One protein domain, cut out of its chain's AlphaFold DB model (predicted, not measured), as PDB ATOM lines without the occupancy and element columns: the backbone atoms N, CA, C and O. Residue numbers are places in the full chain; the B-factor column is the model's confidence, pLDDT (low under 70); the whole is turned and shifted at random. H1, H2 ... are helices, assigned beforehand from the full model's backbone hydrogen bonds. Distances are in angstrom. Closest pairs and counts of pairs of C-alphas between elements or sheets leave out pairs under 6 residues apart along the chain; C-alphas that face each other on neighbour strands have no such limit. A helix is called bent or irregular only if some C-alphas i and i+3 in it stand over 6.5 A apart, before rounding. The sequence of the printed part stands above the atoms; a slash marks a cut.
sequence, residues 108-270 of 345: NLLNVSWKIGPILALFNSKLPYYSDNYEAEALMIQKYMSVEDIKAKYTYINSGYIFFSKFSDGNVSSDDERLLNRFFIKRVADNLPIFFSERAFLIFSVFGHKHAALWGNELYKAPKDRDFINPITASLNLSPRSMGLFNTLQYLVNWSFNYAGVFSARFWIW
ATOM      1  N   ASN A 108      -9.392 -50.194 -58.251       86.06
ATOM      2  CA  ASN A 108     -10.422 -49.251 -58.691       86.06
ATOM      3  C   ASN A 108     -10.802 -48.312 -57.538       86.06
ATOM      4  O   ASN A 108     -10.808 -47.088 -57.685       86.06
ATOM      5  N   LEU A 109     -11.023 -48.883 -56.350       82.94
ATOM      6  CA  LEU A 109     -11.292 -48.137 -55.123       82.94
ATOM      7  C   LEU A 109     -10.121 -47.211 -54.770       82.94
ATOM      8  O   LEU A 109     -10.322 -46.023 -54.509       82.94
ATOM      9  N   LEU A 110      -8.884 -47.722 -54.811       80.81
ATOM     10  CA  LEU A 110      -7.692 -46.913 -54.547       80.81
ATOM     11  C   LEU A 110      -7.554 -45.755 -55.540       80.81
ATOM     12  O   LEU A 110      -7.234 -44.639 -55.125       80.81
ATOM     13  N   ASN A 111      -7.828 -45.975 -56.827       85.94
ATOM     14  CA  ASN A 111      -7.724 -44.918 -57.828       85.94
ATOM     15  C   ASN A 111      -8.771 -43.816 -57.609       85.94
ATOM     16  O   ASN A 111      -8.482 -42.640 -57.819       85.94
ATOM     17  N   VAL A 112      -9.975 -44.164 -57.161       86.38
ATOM     18  CA  VAL A 112     -11.048 -43.191 -56.914       86.38
ATOM     19  C   VAL A 112     -10.872 -42.452 -55.581       86.38
ATOM     20  O   VAL A 112     -11.205 -41.272 -55.496       86.38
ATOM     21  N   SER A 113     -10.286 -43.092 -54.567       82.44
ATOM     22  CA  SER A 113     -10.213 -42.572 -53.190       82.44
ATOM     23  C   SER A 113      -9.710 -41.124 -53.059       82.44
ATOM     24  O   SER A 113     -10.322 -40.317 -52.363       82.44
ATOM     25  N   TRP A 114      -8.646 -40.740 -53.772       83.00
ATOM     26  CA  TRP A 114      -8.096 -39.378 -53.705       83.00
ATOM     27  C   TRP A 114      -8.903 -38.325 -54.474       83.00
ATOM     28  O   TRP A 114      -8.716 -37.130 -54.250       83.00
ATOM     29  N   LYS A 115      -9.797 -38.759 -55.367       88.88
ATOM     30  CA  LYS A 115     -10.642 -37.892 -56.199       88.88
ATOM     31  C   LYS A 115     -11.951 -37.523 -55.510       88.88
ATOM     32  O   LYS A 115     -12.552 -36.505 -55.838       88.88
ATOM     33  N   ILE A 116     -12.383 -38.330 -54.545       85.44
ATOM     34  CA  ILE A 116     -13.689 -38.184 -53.899       85.44
ATOM     35  C   ILE A 116     -13.776 -36.918 -53.058       85.44
ATOM     36  O   ILE A 116     -14.772 -36.213 -53.159       85.44
ATOM     37  N   GLY A 117     -12.736 -36.574 -52.294       85.19
ATOM     38  CA  GLY A 117     -12.710 -35.330 -51.514       85.19
ATOM     39  C   GLY A 117     -13.080 -34.099 -52.356       85.19
ATOM     40  O   GLY A 117     -14.065 -33.434 -52.031       85.19
ATOM     41  N   PRO A 118     -12.383 -33.851 -53.479       88.62
ATOM     42  CA  PRO A 118     -12.711 -32.774 -54.406       88.62
ATOM     43  C   PRO A 118     -14.090 -32.881 -55.051       88.62
ATOM     44  O   PRO A 118     -14.770 -31.870 -55.183       88.62
ATOM     45  N   ILE A 119     -14.512 -34.088 -55.440       90.69
ATOM     46  CA  ILE A 119     -15.841 -34.317 -56.022       90.69
ATOM     47  C   ILE A 119     -16.928 -33.885 -55.035       90.69
ATOM     48  O   ILE A 119     -17.790 -33.087 -55.383       90.69
ATOM     49  N   LEU A 120     -16.862 -34.351 -53.787       88.12
ATOM     50  CA  LEU A 120     -17.835 -34.005 -52.750       88.12
ATOM     51  C   LEU A 120     -17.790 -32.509 -52.397       88.12
ATOM     52  O   LEU A 120     -18.829 -31.906 -52.128       88.12
ATOM     53  N   ALA A 121     -16.610 -31.883 -52.463       88.00
ATOM     54  CA  ALA A 121     -16.457 -30.448 -52.244       88.00
ATOM     55  C   ALA A 121     -17.237 -29.596 -53.256       88.00
ATOM     56  O   ALA A 121     -17.695 -28.516 -52.886       88.00
ATOM     57  N   LEU A 122     -17.415 -30.070 -54.497       90.56
ATOM     58  CA  LEU A 122     -18.242 -29.388 -55.499       90.56
ATOM     59  C   LEU A 122     -19.701 -29.311 -55.036       90.56
ATOM     60  O   LEU A 122     -20.295 -28.238 -55.051       90.56
ATOM     61  N   PHE A 123     -20.261 -30.419 -54.545       88.88
ATOM     62  CA  PHE A 123     -21.660 -30.489 -54.104       88.88
ATOM     63  C   PHE A 123     -21.916 -29.810 -52.750       88.88
ATOM     64  O   PHE A 123     -23.034 -29.352 -52.507       88.88
ATOM     65  N   ASN A 124     -20.897 -29.709 -51.889       87.69
ATOM     66  CA  ASN A 124     -20.967 -28.973 -50.619       87.69
ATOM     67  C   ASN A 124     -20.630 -27.473 -50.750       87.69
ATOM     68  O   ASN A 124     -20.716 -26.708 -49.788       87.69
ATOM     69  N   SER A 125     -20.183 -27.032 -51.923       83.19
ATOM     70  CA  SER A 125     -19.827 -25.639 -52.168       83.19
ATOM     71  C   SER A 125     -21.020 -24.704 -51.914       83.19
ATOM     72  O   SER A 125     -22.119 -24.940 -52.408       83.19
ATOM     73  N   LYS A 126     -20.801 -23.597 -51.183       78.62
ATOM     74  CA  LYS A 126     -21.813 -22.528 -51.033       78.62
ATOM     75  C   LYS A 126     -22.046 -21.758 -52.333       78.62
ATOM     76  O   LYS A 126     -23.096 -21.152 -52.506       78.62
ATOM     77  N   LEU A 127     -21.044 -21.744 -53.210       77.00
ATOM     78  CA  LEU A 127     -21.145 -21.168 -54.543       77.00
ATOM     79  C   LEU A 127     -21.552 -22.273 -55.524       77.00
ATOM     80  O   LEU A 127     -20.995 -23.371 -55.435       77.00
ATOM     81  N   PRO A 128     -22.469 -22.018 -56.469       80.50
ATOM     82  CA  PRO A 128     -22.719 -22.977 -57.533       80.50
ATOM     83  C   PRO A 128     -21.410 -23.233 -58.286       80.50
ATOM     84  O   PRO A 128     -20.703 -22.296 -58.658       80.50
ATOM     85  N   TYR A 129     -21.065 -24.507 -58.460       89.38
ATOM     86  CA  TYR A 129     -19.961 -24.888 -59.330       89.38
ATOM     87  C   TYR A 129     -20.467 -24.930 -60.778       89.38
ATOM     88  O   TYR A 129     -21.651 -25.163 -61.028       89.38
ATOM     89  N   TYR A 130     -19.580 -24.690 -61.736       91.12
ATOM     90  CA  TYR A 130     -19.908 -24.762 -63.150       91.12
ATOM     91  C   TYR A 130     -20.299 -26.193 -63.535       91.12
ATOM     92  O   TYR A 130     -19.484 -27.127 -63.447       91.12
ATOM     93  N   SER A 131     -21.551 -26.351 -63.977       92.62
ATOM     94  CA  SER A 131     -22.074 -27.614 -64.471       92.62
ATOM     95  C   SER A 131     -22.824 -27.495 -65.791       92.62
ATOM     96  O   SER A 131     -23.760 -26.709 -65.886       92.62
ATOM     97  N   ASP A 132     -22.453 -28.318 -66.780       92.62
ATOM     98  CA  ASP A 132     -23.218 -28.431 -68.032       92.62
ATOM     99  C   ASP A 132     -24.561 -29.154 -67.817       92.62
ATOM    100  O   ASP A 132     -25.525 -28.905 -68.533       92.62
ATOM    101  N   ASN A 133     -24.618 -30.083 -66.855       93.38
ATOM    102  CA  ASN A 133     -25.823 -30.834 -66.503       93.38
ATOM    103  C   ASN A 133     -25.734 -31.302 -65.044       93.38
ATOM    104  O   ASN A 133     -25.304 -32.421 -64.753       93.38
ATOM    105  N   TYR A 134     -26.133 -30.421 -64.127       92.12
ATOM    106  CA  TYR A 134     -26.051 -30.681 -62.691       92.12
ATOM    107  C   TYR A 134     -26.880 -31.899 -62.271       92.12
ATOM    108  O   TYR A 134     -26.439 -32.672 -61.427       92.12
ATOM    109  N   GLU A 135     -28.055 -32.103 -62.869       91.56
ATOM    110  CA  GLU A 135     -28.951 -33.209 -62.516       91.56
ATOM    111  C   GLU A 135     -28.329 -34.570 -62.840       91.56
ATOM    112  O   GLU A 135     -28.302 -35.454 -61.986       91.56
ATOM    113  N   ALA A 136     -27.751 -34.729 -64.034       91.50
ATOM    114  CA  ALA A 136     -27.063 -35.964 -64.412       91.50
ATOM    115  C   ALA A 136     -25.837 -36.236 -63.524       91.50
ATOM    116  O   ALA A 136     -25.567 -37.378 -63.148       91.50
ATOM    117  N   GLU A 137     -25.100 -35.185 -63.168       91.69
ATOM    118  CA  GLU A 137     -23.950 -35.272 -62.266       91.69
ATOM    119  C   GLU A 137     -24.368 -35.637 -60.833       91.69
ATOM    120  O   GLU A 137     -23.724 -36.470 -60.195       91.69
ATOM    121  N   ALA A 138     -25.471 -35.066 -60.343       90.31
ATOM    122  CA  ALA A 138     -26.052 -35.389 -59.047       90.31
ATOM    123  C   ALA A 138     -26.537 -36.841 -59.000       90.31
ATOM    124  O   ALA A 138     -26.173 -37.562 -58.075       90.31
ATOM    125  N   LEU A 139     -27.285 -37.302 -60.011       90.00
ATOM    126  CA  LEU A 139     -27.752 -38.690 -60.120       90.00
ATOM    127  C   LEU A 139     -26.592 -39.692 -60.106       90.00
ATOM    128  O   LEU A 139     -26.665 -40.743 -59.472       90.00
ATOM    129  N   MET A 140     -25.491 -39.347 -60.770       88.25
ATOM    130  CA  MET A 140     -24.285 -40.165 -60.784       88.25
ATOM    131  C   MET A 140     -23.656 -40.303 -59.392       88.25
ATOM    132  O   MET A 140     -23.294 -41.405 -58.981       88.25
ATOM    133  N   ILE A 141     -23.565 -39.202 -58.643       86.62
ATOM    134  CA  ILE A 141     -23.010 -39.204 -57.285       86.62
ATOM    135  C   ILE A 141     -23.972 -39.819 -56.263       86.62
ATOM    136  O   ILE A 141     -23.511 -40.464 -55.319       86.62
ATOM    137  N   GLN A 142     -25.286 -39.720 -56.485       86.00
ATOM    138  CA  GLN A 142     -26.325 -40.321 -55.640       86.00
ATOM    139  C   GLN A 142     -26.195 -41.840 -55.501       86.00
ATOM    140  O   GLN A 142     -26.592 -42.380 -54.470       86.00
ATOM    141  N   LYS A 143     -25.559 -42.524 -56.465       81.38
ATOM    142  CA  LYS A 143     -25.184 -43.944 -56.343       81.38
ATOM    143  C   LYS A 143     -24.312 -44.226 -55.107       81.38
ATOM    144  O   LYS A 143     -24.321 -45.341 -54.595       81.38
ATOM    145  N   TYR A 144     -23.568 -43.228 -54.637       78.44
ATOM    146  CA  TYR A 144     -22.654 -43.330 -53.502       78.44
ATOM    147  C   TYR A 144     -23.151 -42.559 -52.276       78.44
ATOM    148  O   TYR A 144     -23.034 -43.041 -51.148       78.44
ATOM    149  N   MET A 145     -23.690 -41.354 -52.481       80.94
ATOM    150  CA  MET A 145     -24.227 -40.507 -51.414       80.94
ATOM    151  C   MET A 145     -25.215 -39.475 -51.967       80.94
ATOM    152  O   MET A 145     -24.940 -38.843 -52.984       80.94
ATOM    153  N   SER A 146     -26.339 -39.265 -51.269       85.25
ATOM    154  CA  SER A 146     -27.309 -38.226 -51.637       85.25
ATOM    155  C   SER A 146     -26.690 -36.826 -51.554       85.25
ATOM    156  O   SER A 146     -25.826 -36.564 -50.715       85.25
ATOM    157  N   VAL A 147     -27.125 -35.902 -52.412       86.44
ATOM    158  CA  VAL A 147     -26.597 -34.525 -52.420       86.44
ATOM    159  C   VAL A 147     -26.923 -33.814 -51.104       86.44
ATOM    160  O   VAL A 147     -26.124 -33.027 -50.598       86.44
ATOM    161  N   GLU A 148     -28.077 -34.126 -50.526       86.69
ATOM    162  CA  GLU A 148     -28.546 -33.641 -49.235       86.69
ATOM    163  C   GLU A 148     -27.626 -34.125 -48.111       86.69
ATOM    164  O   GLU A 148     -27.186 -33.318 -47.290       86.69
ATOM    165  N   ASP A 149     -27.260 -35.413 -48.110       82.31
ATOM    166  CA  ASP A 149     -26.289 -35.958 -47.160       82.31
ATOM    167  C   ASP A 149     -24.917 -35.311 -47.333       82.31
ATOM    168  O   ASP A 149     -24.274 -35.003 -46.332       82.31
ATOM    169  N   ILE A 150     -24.469 -35.070 -48.570       86.06
ATOM    170  CA  ILE A 150     -23.201 -34.372 -48.816       86.06
ATOM    171  C   ILE A 150     -23.264 -32.979 -48.190       86.06
ATOM    172  O   ILE A 150     -22.408 -32.644 -47.383       86.06
ATOM    173  N   LYS A 151     -24.300 -32.187 -48.472       85.19
ATOM    174  CA  LYS A 151     -24.441 -30.831 -47.914       85.19
ATOM    175  C   LYS A 151     -24.543 -30.811 -46.387       85.19
ATOM    176  O   LYS A 151     -24.054 -29.882 -45.752       85.19
ATOM    177  N   ALA A 152     -25.191 -31.812 -45.794       81.69
ATOM    178  CA  ALA A 152     -25.399 -31.872 -44.352       81.69
ATOM    179  C   ALA A 152     -24.184 -32.421 -43.591       81.69
ATOM    180  O   ALA A 152     -23.894 -31.977 -42.480       81.69
ATOM    181  N   LYS A 153     -23.499 -33.421 -44.157       77.06
ATOM    182  CA  LYS A 153     -22.511 -34.237 -43.440       77.06
ATOM    183  C   LYS A 153     -21.095 -34.043 -43.945       77.06
ATOM    184  O   LYS A 153     -20.173 -34.294 -43.174       77.06
ATOM    185  N   TYR A 154     -20.883 -33.641 -45.197       80.31
ATOM    186  CA  TYR A 154     -19.531 -33.520 -45.726       80.31
ATOM    187  C   TYR A 154     -18.769 -32.405 -45.022       80.31
ATOM    188  O   TYR A 154     -19.126 -31.228 -45.025       80.31
ATOM    189  N   THR A 155     -17.629 -32.804 -44.486       75.19
ATOM    190  CA  THR A 155     -16.546 -31.914 -44.124       75.19
ATOM    191  C   THR A 155     -15.289 -32.440 -44.793       75.19
ATOM    192  O   THR A 155     -15.110 -33.636 -45.014       75.19
ATOM    193  N   TYR A 156     -14.350 -31.554 -45.085       72.19
ATOM    194  CA  TYR A 156     -13.076 -31.956 -45.683       72.19
ATOM    195  C   TYR A 156     -12.319 -33.001 -44.837       72.19
ATOM    196  O   TYR A 156     -11.569 -33.815 -45.369       72.19
ATOM    197  N   ILE A 157     -12.563 -33.007 -43.524       69.50
ATOM    198  CA  ILE A 157     -11.943 -33.891 -42.531       69.50
ATOM    199  C   ILE A 157     -12.546 -35.302 -42.580       69.50
ATOM    200  O   ILE A 157     -11.836 -36.283 -42.365       69.50
ATOM    201  N   ASN A 158     -13.844 -35.420 -42.881       72.62
ATOM    202  CA  ASN A 158     -14.551 -36.701 -42.918       72.62
ATOM    203  C   ASN A 158     -14.733 -37.262 -44.337       72.62
ATOM    204  O   ASN A 158     -15.370 -38.300 -44.489       72.62
ATOM    205  N   SER A 159     -14.146 -36.630 -45.356       74.06
ATOM    206  CA  SER A 159     -14.204 -37.076 -46.755       74.06
ATOM    207  C   SER A 159     -13.781 -38.539 -46.921       74.06
ATOM    208  O   SER A 159     -14.499 -39.329 -47.533       74.06
ATOM    209  N   GLY A 160     -12.668 -38.935 -46.295       69.62
ATOM    210  CA  GLY A 160     -12.223 -40.325 -46.274       69.62
ATOM    211  C   GLY A 160     -13.222 -41.244 -45.564       69.62
ATOM    212  O   GLY A 160     -13.439 -42.361 -46.009       69.62
ATOM    213  N   TYR A 161     -13.879 -40.787 -44.495       67.06
ATOM    214  CA  TYR A 161     -14.835 -41.601 -43.736       67.06
ATOM    215  C   TYR A 161     -16.106 -41.831 -44.541       67.06
ATOM    216  O   TYR A 161     -16.578 -42.958 -44.652       67.06
ATOM    217  N   ILE A 162     -16.621 -40.773 -45.162       67.56
ATOM    218  CA  ILE A 162     -17.737 -40.842 -46.101       67.56
ATOM    219  C   ILE A 162     -17.419 -41.838 -47.218       67.56
ATOM    220  O   ILE A 162     -18.244 -42.694 -47.530       67.56
ATOM    221  N   PHE A 163     -16.202 -41.781 -47.761       69.38
ATOM    222  CA  PHE A 163     -15.751 -42.728 -48.769       69.38
ATOM    223  C   PHE A 163     -15.706 -44.164 -48.225       69.38
ATOM    224  O   PHE A 163     -16.392 -45.037 -48.738       69.38
ATOM    225  N   PHE A 164     -14.974 -44.442 -47.151       67.19
ATOM    226  CA  PHE A 164     -14.810 -45.820 -46.681       67.19
ATOM    227  C   PHE A 164     -16.064 -46.425 -46.039       67.19
ATOM    228  O   PHE A 164     -16.192 -47.640 -46.062       67.19
ATOM    229  N   SER A 165     -17.000 -45.623 -45.518       66.06
ATOM    230  CA  SER A 165     -18.269 -46.106 -44.942       66.06
ATOM    231  C   SER A 165     -19.343 -46.436 -45.980       66.06
ATOM    232  O   SER A 165     -20.221 -47.246 -45.702       66.06
ATOM    233  N   LYS A 166     -19.304 -45.806 -47.161       66.06
ATOM    234  CA  LYS A 166     -20.271 -46.044 -48.250       66.06
ATOM    235  C   LYS A 166     -19.719 -46.910 -49.373       66.06
ATOM    236  O   LYS A 166     -20.479 -47.570 -50.065       66.06
ATOM    237  N   PHE A 167     -18.399 -46.942 -49.518       64.00
ATOM    238  CA  PHE A 167     -17.690 -47.843 -50.419       64.00
ATOM    239  C   PHE A 167     -17.113 -49.065 -49.670       64.00
ATOM    240  O   PHE A 167     -16.267 -49.770 -50.219       64.00
ATOM    241  N   SER A 168     -17.556 -49.320 -48.428       52.84
ATOM    242  CA  SER A 168     -17.102 -50.415 -47.548       52.84
ATOM    243  C   SER A 168     -17.343 -51.806 -48.122       52.84
ATOM    244  O   SER A 168     -16.559 -52.712 -47.850       52.84
ATOM    245  N   ASP A 169     -18.370 -51.962 -48.962       57.38
ATOM    246  CA  ASP A 169     -18.649 -53.215 -49.680       57.38
ATOM    247  C   ASP A 169     -17.570 -53.511 -50.737       57.38
ATOM    248  O   ASP A 169     -17.528 -54.579 -51.348       57.38
ATOM    249  N   GLY A 170     -16.651 -52.560 -50.926       56.84
ATOM    250  CA  GLY A 170     -15.312 -52.832 -51.400       56.84
ATOM    251  C   GLY A 170     -15.213 -53.060 -52.893       56.84
ATOM    252  O   GLY A 170     -14.191 -53.592 -53.299       56.84
ATOM    253  N   ASN A 171     -16.204 -52.664 -53.703       65.56
ATOM    254  CA  ASN A 171     -16.175 -52.818 -55.160       65.56
ATOM    255  C   ASN A 171     -16.644 -51.558 -55.901       65.56
ATOM    256  O   ASN A 171     -17.831 -51.331 -56.109       65.56
ATOM    257  N   VAL A 172     -15.681 -50.761 -56.370       80.94
ATOM    258  CA  VAL A 172     -15.905 -49.816 -57.472       80.94
ATOM    259  C   VAL A 172     -15.729 -50.590 -58.774       80.94
ATOM    260  O   VAL A 172     -14.650 -51.137 -59.025       80.94
ATOM    261  N   SER A 173     -16.774 -50.670 -59.600       87.00
ATOM    262  CA  SER A 173     -16.665 -51.322 -60.909       87.00
ATOM    263  C   SER A 173     -15.711 -50.544 -61.827       87.00
ATOM    264  O   SER A 173     -15.500 -49.344 -61.653       87.00
ATOM    265  N   SER A 174     -15.128 -51.203 -62.828       88.50
ATOM    266  CA  SER A 174     -14.225 -50.526 -63.773       88.50
ATOM    267  C   SER A 174     -14.937 -49.445 -64.602       88.50
ATOM    268  O   SER A 174     -14.306 -48.503 -65.081       88.50
ATOM    269  N   ASP A 175     -16.253 -49.558 -64.785       90.94
ATOM    270  CA  ASP A 175     -17.063 -48.543 -65.468       90.94
ATOM    271  C   ASP A 175     -17.283 -47.323 -64.580       90.94
ATOM    272  O   ASP A 175     -17.053 -46.194 -65.016       90.94
ATOM    273  N   ASP A 176     -17.622 -47.558 -63.313       88.38
ATOM    274  CA  ASP A 176     -17.756 -46.515 -62.299       88.38
ATOM    275  C   ASP A 176     -16.450 -45.739 -62.106       88.38
ATOM    276  O   ASP A 176     -16.443 -44.511 -62.079       88.38
ATOM    277  N   GLU A 177     -15.321 -46.445 -62.027       90.69
ATOM    278  CA  GLU A 177     -14.000 -45.835 -61.904       90.69
ATOM    279  C   GLU A 177     -13.687 -44.929 -63.103       90.69
ATOM    280  O   GLU A 177     -13.280 -43.777 -62.936       90.69
ATOM    281  N   ARG A 178     -13.920 -45.417 -64.330       92.88
ATOM    282  CA  ARG A 178     -13.718 -44.633 -65.559       92.88
ATOM    283  C   ARG A 178     -14.617 -43.406 -65.600       92.88
ATOM    284  O   ARG A 178     -14.164 -42.330 -65.999       92.88
ATOM    285  N   LEU A 179     -15.869 -43.558 -65.189       91.31
ATOM    286  CA  LEU A 179     -16.839 -42.479 -65.161       91.31
ATOM    287  C   LEU A 179     -16.452 -41.408 -64.127       91.31
ATOM    288  O   LEU A 179     -16.385 -40.228 -64.476       91.31
ATOM    289  N   LEU A 180     -16.082 -41.808 -62.908       90.94
ATOM    290  CA  LEU A 180     -15.613 -40.897 -61.859       90.94
ATOM    291  C   LEU A 180     -14.307 -40.200 -62.247       90.94
ATOM    292  O   LEU A 180     -14.142 -39.014 -61.976       90.94
ATOM    293  N   ASN A 181     -13.393 -40.893 -62.933       92.88
ATOM    294  CA  ASN A 181     -12.159 -40.293 -63.443       92.88
ATOM    295  C   ASN A 181     -12.449 -39.189 -64.466       92.88
ATOM    296  O   ASN A 181     -11.875 -38.104 -64.377       92.88
ATOM    297  N   ARG A 182     -13.346 -39.447 -65.427       92.75
ATOM    298  CA  ARG A 182     -13.751 -38.447 -66.427       92.75
ATOM    299  C   ARG A 182     -14.444 -37.259 -65.774       92.75
ATOM    300  O   ARG A 182     -14.106 -36.119 -66.087       92.75
ATOM    301  N   PHE A 183     -15.364 -37.531 -64.849       92.88
ATOM    302  CA  PHE A 183     -16.044 -36.501 -64.072       92.88
ATOM    303  C   PHE A 183     -15.038 -35.629 -63.317       92.88
ATOM    304  O   PHE A 183     -15.051 -34.411 -63.473       92.88
ATOM    305  N   PHE A 184     -14.120 -36.247 -62.570       93.50
ATOM    306  CA  PHE A 184     -13.087 -35.546 -61.813       93.50
ATOM    307  C   PHE A 184     -12.241 -34.639 -62.706       93.50
ATOM    308  O   PHE A 184     -12.134 -33.451 -62.424       93.50
ATOM    309  N   ILE A 185     -11.671 -35.174 -63.792       93.12
ATOM    310  CA  ILE A 185     -10.790 -34.405 -64.683       93.12
ATOM    311  C   ILE A 185     -11.530 -33.190 -65.245       93.12
ATOM    312  O   ILE A 185     -11.017 -32.074 -65.163       93.12
ATOM    313  N   LYS A 186     -12.742 -33.399 -65.772       94.00
ATOM    314  CA  LYS A 186     -13.541 -32.328 -66.368       94.00
ATOM    315  C   LYS A 186     -13.919 -31.273 -65.329       94.00
ATOM    316  O   LYS A 186     -13.608 -30.101 -65.492       94.00
ATOM    317  N   ARG A 187     -14.524 -31.689 -64.213       92.56
ATOM    318  CA  ARG A 187     -15.025 -30.747 -63.206       92.56
ATOM    319  C   ARG A 187     -13.923 -30.005 -62.473       92.56
ATOM    320  O   ARG A 187     -14.130 -28.842 -62.145       92.56
ATOM    321  N   VAL A 188     -12.772 -30.631 -62.229       88.75
ATOM    322  CA  VAL A 188     -11.616 -29.934 -61.652       88.75
ATOM    323  C   VAL A 188     -11.104 -28.863 -62.607       88.75
ATOM    324  O   VAL A 188     -10.839 -27.756 -62.150       88.75
ATOM    325  N   ALA A 189     -11.006 -29.155 -63.908       91.00
ATOM    326  CA  ALA A 189     -10.589 -28.168 -64.901       91.00
ATOM    327  C   ALA A 189     -11.557 -26.974 -64.968       91.00
ATOM    328  O   ALA A 189     -11.114 -25.828 -64.948       91.00
ATOM    329  N   ASP A 190     -12.864 -27.240 -64.945       93.12
ATOM    330  CA  ASP A 190     -13.892 -26.194 -65.011       93.12
ATOM    331  C   ASP A 190     -14.030 -25.402 -63.694       93.12
ATOM    332  O   ASP A 190     -14.519 -24.275 -63.681       93.12
ATOM    333  N   ASN A 191     -13.598 -25.979 -62.565       91.50
ATOM    334  CA  ASN A 191     -13.810 -25.433 -61.219       91.50
ATOM    335  C   ASN A 191     -12.520 -25.360 -60.391       91.50
ATOM    336  O   ASN A 191     -12.526 -25.607 -59.178       91.50
ATOM    337  N   LEU A 192     -11.408 -24.979 -61.030       88.38
ATOM    338  CA  LEU A 192     -10.092 -24.863 -60.391       88.38
ATOM    339  C   LEU A 192     -10.109 -24.130 -59.033       88.38
ATOM    340  O   LEU A 192      -9.472 -24.633 -58.104       88.38
ATOM    341  N   PRO A 193     -10.830 -23.002 -58.843       84.88
ATOM    342  CA  PRO A 193     -10.831 -22.311 -57.554       84.88
ATOM    343  C   PRO A 193     -11.378 -23.164 -56.403       84.88
ATOM    344  O   PRO A 193     -10.812 -23.133 -55.311       84.88
ATOM    345  N   ILE A 194     -12.430 -23.956 -56.641       84.88
ATOM    346  CA  ILE A 194     -13.013 -24.849 -55.626       84.88
ATOM    347  C   ILE A 194     -12.024 -25.970 -55.302       84.88
ATOM    348  O   ILE A 194     -11.770 -26.246 -54.128       84.88
ATOM    349  N   PHE A 195     -11.409 -26.558 -56.332       87.00
ATOM    350  CA  PHE A 195     -10.399 -27.602 -56.172       87.00
ATOM    351  C   PHE A 195      -9.197 -27.118 -55.349       87.00
ATOM    352  O   PHE A 195      -8.896 -27.691 -54.304       87.00
ATOM    353  N   PHE A 196      -8.537 -26.033 -55.762       83.06
ATOM    354  CA  PHE A 196      -7.366 -25.500 -55.055       83.06
ATOM    355  C   PHE A 196      -7.691 -25.078 -53.620       83.06
ATOM    356  O   PHE A 196      -6.891 -25.304 -52.712       83.06
ATOM    357  N   SER A 197      -8.877 -24.506 -53.414       78.62
ATOM    358  CA  SER A 197      -9.376 -24.116 -52.099       78.62
ATOM    359  C   SER A 197      -9.578 -25.314 -51.169       78.62
ATOM    360  O   SER A 197      -9.327 -25.225 -49.963       78.62
ATOM    361  N   GLU A 198     -10.032 -26.450 -51.696       80.06
ATOM    362  CA  GLU A 198     -10.136 -27.696 -50.940       80.06
ATOM    363  C   GLU A 198      -8.754 -28.281 -50.619       80.06
ATOM    364  O   GLU A 198      -8.469 -28.542 -49.446       80.06
ATOM    365  N   ARG A 199      -7.865 -28.381 -51.617       82.31
ATOM    366  CA  ARG A 199      -6.505 -28.923 -51.447       82.31
ATOM    367  C   ARG A 199      -5.736 -28.172 -50.367       82.31
ATOM    368  O   ARG A 199      -5.099 -28.772 -49.500       82.31
ATOM    369  N   ALA A 200      -5.822 -26.848 -50.399       75.38
ATOM    370  CA  ALA A 200      -5.149 -26.017 -49.425       75.38
ATOM    371  C   ALA A 200      -5.757 -26.167 -48.027       75.38
ATOM    372  O   ALA A 200      -5.009 -26.363 -47.073       75.38
ATOM    373  N   PHE A 201      -7.089 -26.167 -47.892       74.56
ATOM    374  CA  PHE A 201      -7.725 -26.402 -46.592       74.56
ATOM    375  C   PHE A 201      -7.246 -27.713 -45.956       74.56
ATOM    376  O   PHE A 201      -6.886 -27.726 -44.777       74.56
ATOM    377  N   LEU A 202      -7.184 -28.803 -46.731       75.31
ATOM    378  CA  LEU A 202      -6.687 -30.081 -46.225       75.31
ATOM    379  C   LEU A 202      -5.264 -29.953 -45.669       75.31
ATOM    380  O   LEU A 202      -5.013 -30.416 -44.561       75.31
ATOM    381  N   ILE A 203      -4.350 -29.291 -46.383       72.81
ATOM    382  CA  ILE A 203      -2.966 -29.089 -45.920       72.81
ATOM    383  C   ILE A 203      -2.930 -28.269 -44.639       72.81
ATOM    384  O   ILE A 203      -2.183 -28.593 -43.722       72.81
ATOM    385  N   PHE A 204      -3.733 -27.214 -44.563       66.69
ATOM    386  CA  PHE A 204      -3.646 -26.276 -43.455       66.69
ATOM    387  C   PHE A 204      -4.366 -26.740 -42.192       66.69
ATOM    388  O   PHE A 204      -3.913 -26.452 -41.084       66.69
ATOM    389  N   SER A 205      -5.424 -27.538 -42.335       67.00
ATOM    390  CA  SER A 205      -6.141 -28.124 -41.196       67.00
ATOM    391  C   SER A 205      -5.237 -28.987 -40.303       67.00
ATOM    392  O   SER A 205      -5.446 -29.057 -39.092       67.00
ATOM    393  N   VAL A 206      -4.161 -29.537 -40.873       64.06
ATOM    394  CA  VAL A 206      -3.097 -30.271 -40.173       64.06
ATOM    395  C   VAL A 206      -2.364 -29.419 -39.130       64.06
ATOM    396  O   VAL A 206      -1.903 -29.945 -38.121       64.06
ATOM    397  N   PHE A 207      -2.247 -28.104 -39.333       57.94
ATOM    398  CA  PHE A 207      -1.414 -27.245 -38.482       57.94
ATOM    399  C   PHE A 207      -2.073 -26.812 -37.184       57.94
ATOM    400  O   PHE A 207      -1.383 -26.303 -36.304       57.94
ATOM    401  N   GLY A 208      -3.378 -27.017 -37.034       51.53
ATOM    402  CA  GLY A 208      -4.033 -26.723 -35.768       51.53
ATOM    403  C   GLY A 208      -5.532 -26.576 -35.842       51.53
ATOM    404  O   GLY A 208      -6.095 -25.832 -35.048       51.53
ATOM    405  N   HIS A 209      -6.211 -27.290 -36.736       53.91
ATOM    406  CA  HIS A 209      -7.638 -27.458 -36.538       53.91
ATOM    407  C   HIS A 209      -7.878 -28.429 -35.366       53.91
ATOM    408  O   HIS A 209      -7.193 -29.446 -35.257       53.91
ATOM    409  N   LYS A 210      -8.822 -28.110 -34.463       51.62
ATOM    410  CA  LYS A 210      -9.108 -28.891 -33.233       51.62
ATOM    411  C   LYS A 210      -9.369 -30.383 -33.487       51.62
ATOM    412  O   LYS A 210      -9.162 -31.200 -32.596       51.62
ATOM    413  N   HIS A 211      -9.811 -30.725 -34.693       51.94
ATOM    414  CA  HIS A 211     -10.103 -32.085 -35.116       51.94
ATOM    415  C   HIS A 211      -9.236 -32.433 -36.328       51.94
ATOM    416  O   HIS A 211      -9.639 -32.241 -37.470       51.94
ATOM    417  N   ALA A 212      -8.030 -32.945 -36.092       51.84
ATOM    418  CA  ALA A 212      -7.331 -33.692 -37.127       51.84
ATOM    419  C   ALA A 212      -7.934 -35.102 -37.141       51.84
ATOM    420  O   ALA A 212      -7.787 -35.842 -36.168       51.84
ATOM    421  N   ALA A 213      -8.629 -35.486 -38.214       51.09
ATOM    422  CA  ALA A 213      -8.923 -36.899 -38.433       51.09
ATOM    423  C   ALA A 213      -7.601 -37.598 -38.751       51.09
ATOM    424  O   ALA A 213      -7.141 -37.623 -39.891       51.09
ATOM    425  N   LEU A 214      -6.954 -38.114 -37.711       51.41
ATOM    426  CA  LEU A 214      -5.804 -38.979 -37.864       51.41
ATOM    427  C   LEU A 214      -6.322 -40.368 -38.210       51.41
ATOM    428  O   LEU A 214      -6.913 -41.059 -37.388       51.41
ATOM    429  N   TRP A 215      -6.073 -40.776 -39.447       49.97
ATOM    430  CA  TRP A 215      -6.306 -42.142 -39.887       49.97
ATOM    431  C   TRP A 215      -5.241 -43.034 -39.251       49.97
ATOM    432  O   TRP A 215      -4.155 -43.241 -39.799       49.97
ATOM    433  N   GLY A 216      -5.525 -43.498 -38.036       44.91
ATOM    434  CA  GLY A 216      -4.759 -44.545 -37.380       44.91
ATOM    435  C   GLY A 216      -4.995 -45.866 -38.100       44.91
ATOM    436  O   GLY A 216      -6.122 -46.207 -38.433       44.91
ATOM    437  N   ASN A 217      -3.931 -46.623 -38.356       43.47
ATOM    438  CA  ASN A 217      -4.095 -48.018 -38.737       43.47
ATOM    439  C   ASN A 217      -4.157 -48.833 -37.443       43.47
ATOM    440  O   ASN A 217      -3.183 -48.844 -36.687       43.47
ATOM    441  N   GLU A 218      -5.276 -49.507 -37.185       50.31
ATOM    442  CA  GLU A 218      -5.487 -50.355 -36.005       50.31
ATOM    443  C   GLU A 218      -4.700 -51.679 -36.096       50.31
ATOM    444  O   GLU A 218      -5.183 -52.739 -35.711       50.31
ATOM    445  N   LEU A 219      -3.457 -51.652 -36.600       46.34
ATOM    446  CA  LEU A 219      -2.609 -52.847 -36.725       46.34
ATOM    447  C   LEU A 219      -2.345 -53.527 -35.379       46.34
ATOM    448  O   LEU A 219      -2.029 -54.714 -35.367       46.34
ATOM    449  N   TYR A 220      -2.478 -52.783 -34.277       52.22
ATOM    450  CA  TYR A 220      -2.377 -53.296 -32.912       52.22
ATOM    451  C   TYR A 220      -3.605 -54.111 -32.478       52.22
ATOM    452  O   TYR A 220      -3.513 -54.858 -31.507       52.22
ATOM    453  N   LYS A 221      -4.739 -54.000 -33.182       48.84
ATOM    454  CA  LYS A 221      -5.916 -54.844 -32.963       48.84
ATOM    455  C   LYS A 221      -5.845 -56.109 -33.818       48.84
ATOM    456  O   LYS A 221      -5.288 -56.119 -34.929       48.84
ATOM    457  N   ALA A 222      -6.435 -57.185 -33.301       48.97
ATOM    458  CA  ALA A 222      -6.603 -58.425 -34.048       48.97
ATOM    459  C   ALA A 222      -7.437 -58.160 -35.319       48.97
ATOM    460  O   ALA A 222      -8.351 -57.343 -35.266       48.97
ATOM    461  N   PRO A 223      -7.164 -58.827 -36.460       54.84
ATOM    462  CA  PRO A 223      -7.790 -58.517 -37.752       54.84
ATOM    463  C   PRO A 223      -9.321 -58.424 -37.750       54.84
ATOM    464  O   PRO A 223      -9.868 -57.597 -38.468       54.84
ATOM    465  N   LYS A 224      -9.986 -59.246 -36.934       51.00
ATOM    466  CA  LYS A 224     -11.447 -59.290 -36.768       51.00
ATOM    467  C   LYS A 224     -12.037 -58.083 -36.022       51.00
ATOM    468  O   LYS A 224     -13.214 -57.802 -36.181       51.00
ATOM    469  N   ASP A 225     -11.209 -57.390 -35.241       49.31
ATOM    470  CA  ASP A 225     -11.575 -56.245 -34.399       49.31
ATOM    471  C   ASP A 225     -11.010 -54.931 -34.971       49.31
ATOM    472  O   ASP A 225     -11.048 -53.888 -34.316       49.31
ATOM    473  N   ARG A 226     -10.410 -54.991 -36.171       56.59
ATOM    474  CA  ARG A 226      -9.964 -53.812 -36.911       56.59
ATOM    475  C   ARG A 226     -11.185 -53.170 -37.533       56.59
ATOM    476  O   ARG A 226     -11.612 -53.557 -38.620       56.59
ATOM    477  N   ASP A 227     -11.687 -52.140 -36.881       49.53
ATOM    478  CA  ASP A 227     -12.605 -51.235 -37.538       49.53
ATOM    479  C   ASP A 227     -11.766 -50.349 -38.458       49.53
ATOM    480  O   ASP A 227     -11.252 -49.302 -38.064       49.53
ATOM    481  N   PHE A 228     -11.650 -50.731 -39.732       43.12
ATOM    482  CA  PHE A 228     -11.100 -49.843 -40.768       43.12
ATOM    483  C   PHE A 228     -11.873 -48.507 -40.863       43.12
ATOM    484  O   PHE A 228     -11.410 -47.570 -41.513       43.12
ATOM    485  N   ILE A 229     -13.046 -48.433 -40.218       44.31
ATOM    486  CA  ILE A 229     -14.045 -47.365 -40.277       44.31
ATOM    487  C   ILE A 229     -14.405 -46.864 -38.861       44.31
ATOM    488  O   ILE A 229     -15.444 -46.238 -38.683       44.31
ATOM    489  N   ASN A 230     -13.577 -47.082 -37.833       40.41
ATOM    490  CA  ASN A 230     -13.649 -46.215 -36.656       40.41
ATOM    491  C   ASN A 230     -12.619 -45.117 -36.882       40.41
ATOM    492  O   ASN A 230     -11.431 -45.336 -36.626       40.41
ATOM    493  N   PRO A 231     -13.012 -43.939 -37.410       45.41
ATOM    494  CA  PRO A 231     -12.153 -42.792 -37.279       45.41
ATOM    495  C   PRO A 231     -11.996 -42.630 -35.777       45.41
ATOM    496  O   PRO A 231     -12.892 -42.154 -35.082       45.41
ATOM    497  N   ILE A 232     -10.834 -43.013 -35.258       45.38
ATOM    498  CA  ILE A 232     -10.342 -42.346 -34.079       45.38
ATOM    499  C   ILE A 232     -10.168 -40.914 -34.588       45.38
ATOM    500  O   ILE A 232      -9.113 -40.528 -35.086       45.38
ATOM    501  N   THR A 233     -11.234 -40.111 -34.518       44.31
ATOM    502  CA  THR A 233     -11.124 -38.685 -34.263       44.31
ATOM    503  C   THR A 233     -10.396 -38.620 -32.939       44.31
ATOM    504  O   THR A 233     -10.984 -38.456 -31.876       44.31
ATOM    505  N   ALA A 234      -9.090 -38.853 -33.006       43.72
ATOM    506  CA  ALA A 234      -8.178 -38.504 -31.967       43.72
ATOM    507  C   ALA A 234      -8.298 -36.993 -31.984       43.72
ATOM    508  O   ALA A 234      -7.692 -36.310 -32.809       43.72
ATOM    509  N   SER A 235      -9.157 -36.466 -31.114       43.38
ATOM    510  CA  SER A 235      -8.907 -35.149 -30.583       43.38
ATOM    511  C   SER A 235      -7.494 -35.260 -30.040       43.38
ATOM    512  O   SER A 235      -7.264 -35.888 -29.004       43.38
ATOM    513  N   LEU A 236      -6.523 -34.771 -30.809       46.78
ATOM    514  CA  LEU A 236      -5.204 -34.547 -30.268       46.78
ATOM    515  C   LEU A 236      -5.480 -33.708 -29.026       46.78
ATOM    516  O   LEU A 236      -6.061 -32.625 -29.136       46.78
ATOM    517  N   ASN A 237      -5.172 -34.247 -27.847       45.88
ATOM    518  CA  ASN A 237      -5.144 -33.445 -26.639       45.88
ATOM    519  C   ASN A 237      -3.984 -32.478 -26.845       45.88
ATOM    520  O   ASN A 237      -2.828 -32.768 -26.546       45.88
ATOM    521  N   LEU A 238      -4.301 -31.373 -27.511       56.69
ATOM    522  CA  LEU A 238      -3.367 -30.327 -27.838       56.69
ATOM    523  C   LEU A 238      -3.069 -29.637 -26.514       56.69
ATOM    524  O   LEU A 238      -3.926 -28.965 -25.946       56.69
ATOM    525  N   SER A 239      -1.853 -29.829 -26.020       58.50
ATOM    526  CA  SER A 239      -1.246 -29.022 -24.970       58.50
ATOM    527  C   SER A 239      -0.349 -27.980 -25.648       58.50
ATOM    528  O   SER A 239       0.872 -28.154 -25.717       58.50
ATOM    529  N   PRO A 240      -0.928 -26.925 -26.265       68.19
ATOM    530  CA  PRO A 240      -0.130 -25.953 -26.992       68.19
ATOM    531  C   PRO A 240       0.893 -25.328 -26.046       68.19
ATOM    532  O   PRO A 240       0.548 -24.836 -24.975       68.19
ATOM    533  N   ARG A 241       2.163 -25.304 -26.465       71.00
ATOM    534  CA  ARG A 241       3.240 -24.670 -25.685       71.00
ATOM    535  C   ARG A 241       3.017 -23.168 -25.479       71.00
ATOM    536  O   ARG A 241       3.565 -22.596 -24.548       71.00
ATOM    537  N   SER A 242       2.235 -22.531 -26.351       80.75
ATOM    538  CA  SER A 242       1.817 -21.135 -26.230       80.75
ATOM    539  C   SER A 242       0.341 -21.008 -26.576       80.75
ATOM    540  O   SER A 242      -0.065 -21.258 -27.714       80.75
ATOM    541  N   MET A 243      -0.458 -20.594 -25.592       80.25
ATOM    542  CA  MET A 243      -1.898 -20.428 -25.770       80.25
ATOM    543  C   MET A 243      -2.234 -19.251 -26.696       80.25
ATOM    544  O   MET A 243      -3.174 -19.333 -27.481       80.25
ATOM    545  N   GLY A 244      -1.430 -18.183 -26.663       78.31
ATOM    546  CA  GLY A 244      -1.594 -17.032 -27.554       78.31
ATOM    547  C   GLY A 244      -1.413 -17.411 -29.023       78.31
ATOM    548  O   GLY A 244      -2.300 -17.157 -29.833       78.31
ATOM    549  N   LEU A 245      -0.316 -18.103 -29.359       70.19
ATOM    550  CA  LEU A 245      -0.078 -18.584 -30.727       70.19
ATOM    551  C   LEU A 245      -1.165 -19.560 -31.182       70.19
ATOM    552  O   LEU A 245      -1.619 -19.486 -32.322       70.19
ATOM    553  N   PHE A 246      -1.607 -20.443 -30.285       71.38
ATOM    554  CA  PHE A 246      -2.690 -21.372 -30.575       71.38
ATOM    555  C   PHE A 246      -4.006 -20.651 -30.889       71.38
ATOM    556  O   PHE A 246      -4.648 -20.970 -31.885       71.38
ATOM    557  N   ASN A 247      -4.389 -19.650 -30.093       76.31
ATOM    558  CA  ASN A 247      -5.606 -18.871 -30.324       76.31
ATOM    559  C   ASN A 247      -5.542 -18.072 -31.627       76.31
ATOM    560  O   ASN A 247      -6.508 -18.081 -32.389       76.31
ATOM    561  N   THR A 248      -4.403 -17.441 -31.925       73.75
ATOM    562  CA  THR A 248      -4.189 -16.745 -33.201       73.75
ATOM    563  C   THR A 248      -4.337 -17.704 -34.376       73.75
ATOM    564  O   THR A 248      -5.035 -17.402 -35.341       73.75
ATOM    565  N   LEU A 249      -3.736 -18.892 -34.283       68.25
ATOM    566  CA  LEU A 249      -3.849 -19.915 -35.314       68.25
ATOM    567  C   LEU A 249      -5.301 -20.394 -35.486       68.25
ATOM    568  O   LEU A 249      -5.781 -20.467 -36.612       68.25
ATOM    569  N   GLN A 250      -6.020 -20.675 -34.393       70.12
ATOM    570  CA  GLN A 250      -7.432 -21.078 -34.441       70.12
ATOM    571  C   GLN A 250      -8.314 -19.997 -35.066       70.12
ATOM    572  O   GLN A 250      -9.174 -20.305 -35.888       70.12
ATOM    573  N   TYR A 251      -8.097 -18.732 -34.699       74.06
ATOM    574  CA  TYR A 251      -8.808 -17.604 -35.289       74.06
ATOM    575  C   TYR A 251      -8.566 -17.532 -36.796       74.06
ATOM    576  O   TYR A 251      -9.525 -17.463 -37.565       74.06
ATOM    577  N   LEU A 252      -7.300 -17.633 -37.220       64.81
ATOM    578  CA  LEU A 252      -6.940 -17.657 -38.634       64.81
ATOM    579  C   LEU A 252      -7.637 -18.812 -39.349       64.81
ATOM    580  O   LEU A 252      -8.301 -18.544 -40.342       64.81
ATOM    581  N   VAL A 253      -7.570 -20.045 -38.832       64.75
ATOM    582  CA  VAL A 253      -8.239 -21.244 -39.383       64.75
ATOM    583  C   VAL A 253      -9.750 -21.070 -39.504       64.75
ATOM    584  O   VAL A 253     -10.314 -21.370 -40.555       64.75
ATOM    585  N   ASN A 254     -10.411 -20.548 -38.474       69.62
ATOM    586  CA  ASN A 254     -11.860 -20.361 -38.484       69.62
ATOM    587  C   ASN A 254     -12.295 -19.264 -39.464       69.62
ATOM    588  O   ASN A 254     -13.247 -19.458 -40.220       69.62
ATOM    589  N   TRP A 255     -11.584 -18.133 -39.496       66.06
ATOM    590  CA  TRP A 255     -11.883 -17.013 -40.398       66.06
ATOM    591  C   TRP A 255     -11.806 -17.411 -41.877       66.06
ATOM    592  O   TRP A 255     -12.547 -16.924 -42.729       66.06
ATOM    593  N   SER A 256     -10.926 -18.349 -42.179       62.03
ATOM    594  CA  SER A 256     -10.580 -18.784 -43.526       62.03
ATOM    595  C   SER A 256     -11.136 -20.171 -43.859       62.03
ATOM    596  O   SER A 256     -10.728 -20.789 -44.841       62.03
ATOM    597  N   PHE A 257     -12.085 -20.663 -43.058       61.62
ATOM    598  CA  PHE A 257     -12.704 -21.977 -43.224       61.62
ATOM    599  C   PHE A 257     -13.575 -22.047 -44.487       61.62
ATOM    600  O   PHE A 257     -13.535 -23.017 -45.246       61.62
ATOM    601  N   ASN A 258     -14.345 -20.992 -44.761       60.22
ATOM    602  CA  ASN A 258     -15.266 -20.947 -45.894       60.22
ATOM    603  C   ASN A 258     -14.643 -20.226 -47.090       60.22
ATOM    604  O   ASN A 258     -14.120 -19.121 -46.962       60.22
ATOM    605  N   TYR A 259     -14.733 -20.841 -48.270       58.41
ATOM    606  CA  TYR A 259     -14.369 -20.170 -49.512       58.41
ATOM    607  C   TYR A 259     -15.528 -19.277 -49.940       58.41
ATOM    608  O   TYR A 259     -16.642 -19.761 -50.119       58.41
ATOM    609  N   ALA A 260     -15.256 -17.985 -50.097       70.06
ATOM    610  CA  ALA A 260     -16.238 -16.988 -50.530       70.06
ATOM    611  C   ALA A 260     -15.725 -16.184 -51.741       70.06
ATOM    612  O   ALA A 260     -16.040 -15.010 -51.895       70.06
ATOM    613  N   GLY A 261     -14.884 -16.805 -52.577       65.81
ATOM    614  CA  GLY A 261     -14.283 -16.183 -53.759       65.81
ATOM    615  C   GLY A 261     -12.806 -15.811 -53.594       65.81
ATOM    616  O   GLY A 261     -12.184 -16.075 -52.562       65.81
ATOM    617  N   VAL A 262     -12.238 -15.186 -54.630       62.91
ATOM    618  CA  VAL A 262     -10.803 -14.837 -54.722       62.91
ATOM    619  C   VAL A 262     -10.349 -13.791 -53.705       62.91
ATOM    620  O   VAL A 262      -9.169 -13.707 -53.410       62.91
ATOM    621  N   PHE A 263     -11.265 -13.021 -53.118       68.75
ATOM    622  CA  PHE A 263     -10.950 -12.075 -52.041       68.75
ATOM    623  C   PHE A 263     -11.143 -12.666 -50.641       68.75
ATOM    624  O   PHE A 263     -10.851 -12.008 -49.647       68.75
ATOM    625  N   SER A 264     -11.625 -13.908 -50.537       67.50
ATOM    626  CA  SER A 264     -11.809 -14.542 -49.235       67.50
ATOM    627  C   SER A 264     -10.465 -14.840 -48.572       67.50
ATOM    628  O   SER A 264      -9.488 -15.194 -49.234       67.50
ATOM    629  N   ALA A 265     -10.436 -14.769 -47.242       62.00
ATOM    630  CA  ALA A 265      -9.281 -15.158 -46.437       62.00
ATOM    631  C   ALA A 265      -8.772 -16.560 -46.794       62.00
ATOM    632  O   ALA A 265      -7.569 -16.793 -46.836       62.00
ATOM    633  N   ARG A 266      -9.683 -17.479 -47.144       59.66
ATOM    634  CA  ARG A 266      -9.339 -18.819 -47.630       59.66
ATOM    635  C   ARG A 266      -8.461 -18.786 -48.878       59.66
ATOM    636  O   ARG A 266      -7.504 -19.540 -48.943       59.66
ATOM    637  N   PHE A 267      -8.741 -17.913 -49.846       60.72
ATOM    638  CA  PHE A 267      -7.929 -17.812 -51.061       60.72
ATOM    639  C   PHE A 267      -6.535 -17.233 -50.798       60.72
ATOM    640  O   PHE A 267      -5.577 -17.665 -51.423       60.72
ATOM    641  N   TRP A 268      -6.396 -16.263 -49.897       58.34
ATOM    642  CA  TRP A 268      -5.105 -15.596 -49.679       58.34
ATOM    643  C   TRP A 268      -4.222 -16.302 -48.653       58.34
ATOM    644  O   TRP A 268      -3.010 -16.380 -48.832       58.34
ATOM    645  N   ILE A 269      -4.822 -16.839 -47.591       54.38
ATOM    646  CA  ILE A 269      -4.106 -17.540 -46.519       54.38
ATOM    647  C   ILE A 269      -3.836 -18.990 -46.926       54.38
ATOM    648  O   ILE A 269      -2.747 -19.508 -46.689       54.38
ATOM    649  N   TRP A 270      -4.805 -19.636 -47.584       54.38
ATOM    650  CA  TRP A 270      -4.749 -21.049 -47.953       54.38
ATOM    651  C   TRP A 270      -4.701 -21.230 -49.465       54.38
ATOM    652  O   TRP A 270      -5.580 -21.828 -50.077       54.38
TER     653      TRP A 270
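Overview. This is residues 108 to 270 of the 345 residues of the protein "Membrane protein" of Candidatus Magnetobacterium bavaricum (UniProt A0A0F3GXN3). A flat cluster of helices is gathered round the kinked helix H1, with H3, H4, H5 and H6 packed on it at crossing angles and H2 near one side. Beyond H6, away from H1, lie the short H8 and then H7, and a long loop, residues 206 to 242, swings out from H6 and folds back to H7, its tip at residues 220 to 225 sticking out. The printed part has 163 residues with eight named helices, H1 to H8 in order, and no named strand; the class is all helix. It is compact, with a radius of gyration of the C-alphas of 17.3 A, and spans 51 by 50 by 23 A.

Along the chain. Find C-alpha 108 at (-10.422, -49.251, -58.691); from there H1 runs 24.2 A to C-alpha 124 at (-20.967, -28.973, -50.619), with a kink of 50 degrees near residue 115. H1 is only just irregular: C-alphas 111 and 114 are 6.9 A apart. Equally long in residues is H5, residues 174 to 190, 24.4 A. Look next for H6, residues 192 to 205, 19.9 A, and H7, residues 243 to 255, 18.0 A. The shorter helices are H2, residues 134 to 142, H3, residues 147 to 153, H4, residues 159 to 166, and H8, residues 265 to 269, which ends at C-alpha 269, (-4.106, -17.540, -46.519).

Arrangement. Start at the hub, H1, which touches four helices. It touches H5, the same way at a steep tilt of 41 degrees; their closest C-alphas, Asn 108 and Glu 177, are 5.9 A apart. With residues 113 to 120 alone it touches H4, opposite ways at a steep tilt of 65 degrees, closest at C-alphas 117 and 159, 5.3 A. With residues 120 to 124 alone it touches H3, about perpendicular at 87 degrees, closest at C-alphas 124 and 151, 4.8 A. With residues 118 to 122 alone it touches H6, about perpendicular at 77 degrees, closest at C-alphas 118 and 195, 5.9 A. H2 and H1 are near each other. Farther out, H6 and H8 only just touch, with 3 pairs of C-alphas within 8 A, the closest those of Ser 197 and Phe 267, 6.6 A. H7 is close to but not clearly touching H6, closest at C-alphas 205 and 253, 7.4 A; H1 and H7 are apart. In H2 to H8 every backbone O i to N i+4 pair is within hydrogen-bond range; in H1, 8 of 13 are.

Size, cuts and confidence. The C-alphas farthest apart, of Asp 175 and Gly 244, are 51.7 A apart. The printed part has no cut, and its one long link is H6 to H7, 37 residues. The mean pLDDT of the printed part is 72.8; look for values under 70 at, among others, residues 160 to 171, 204 to 240 and 261 to 270.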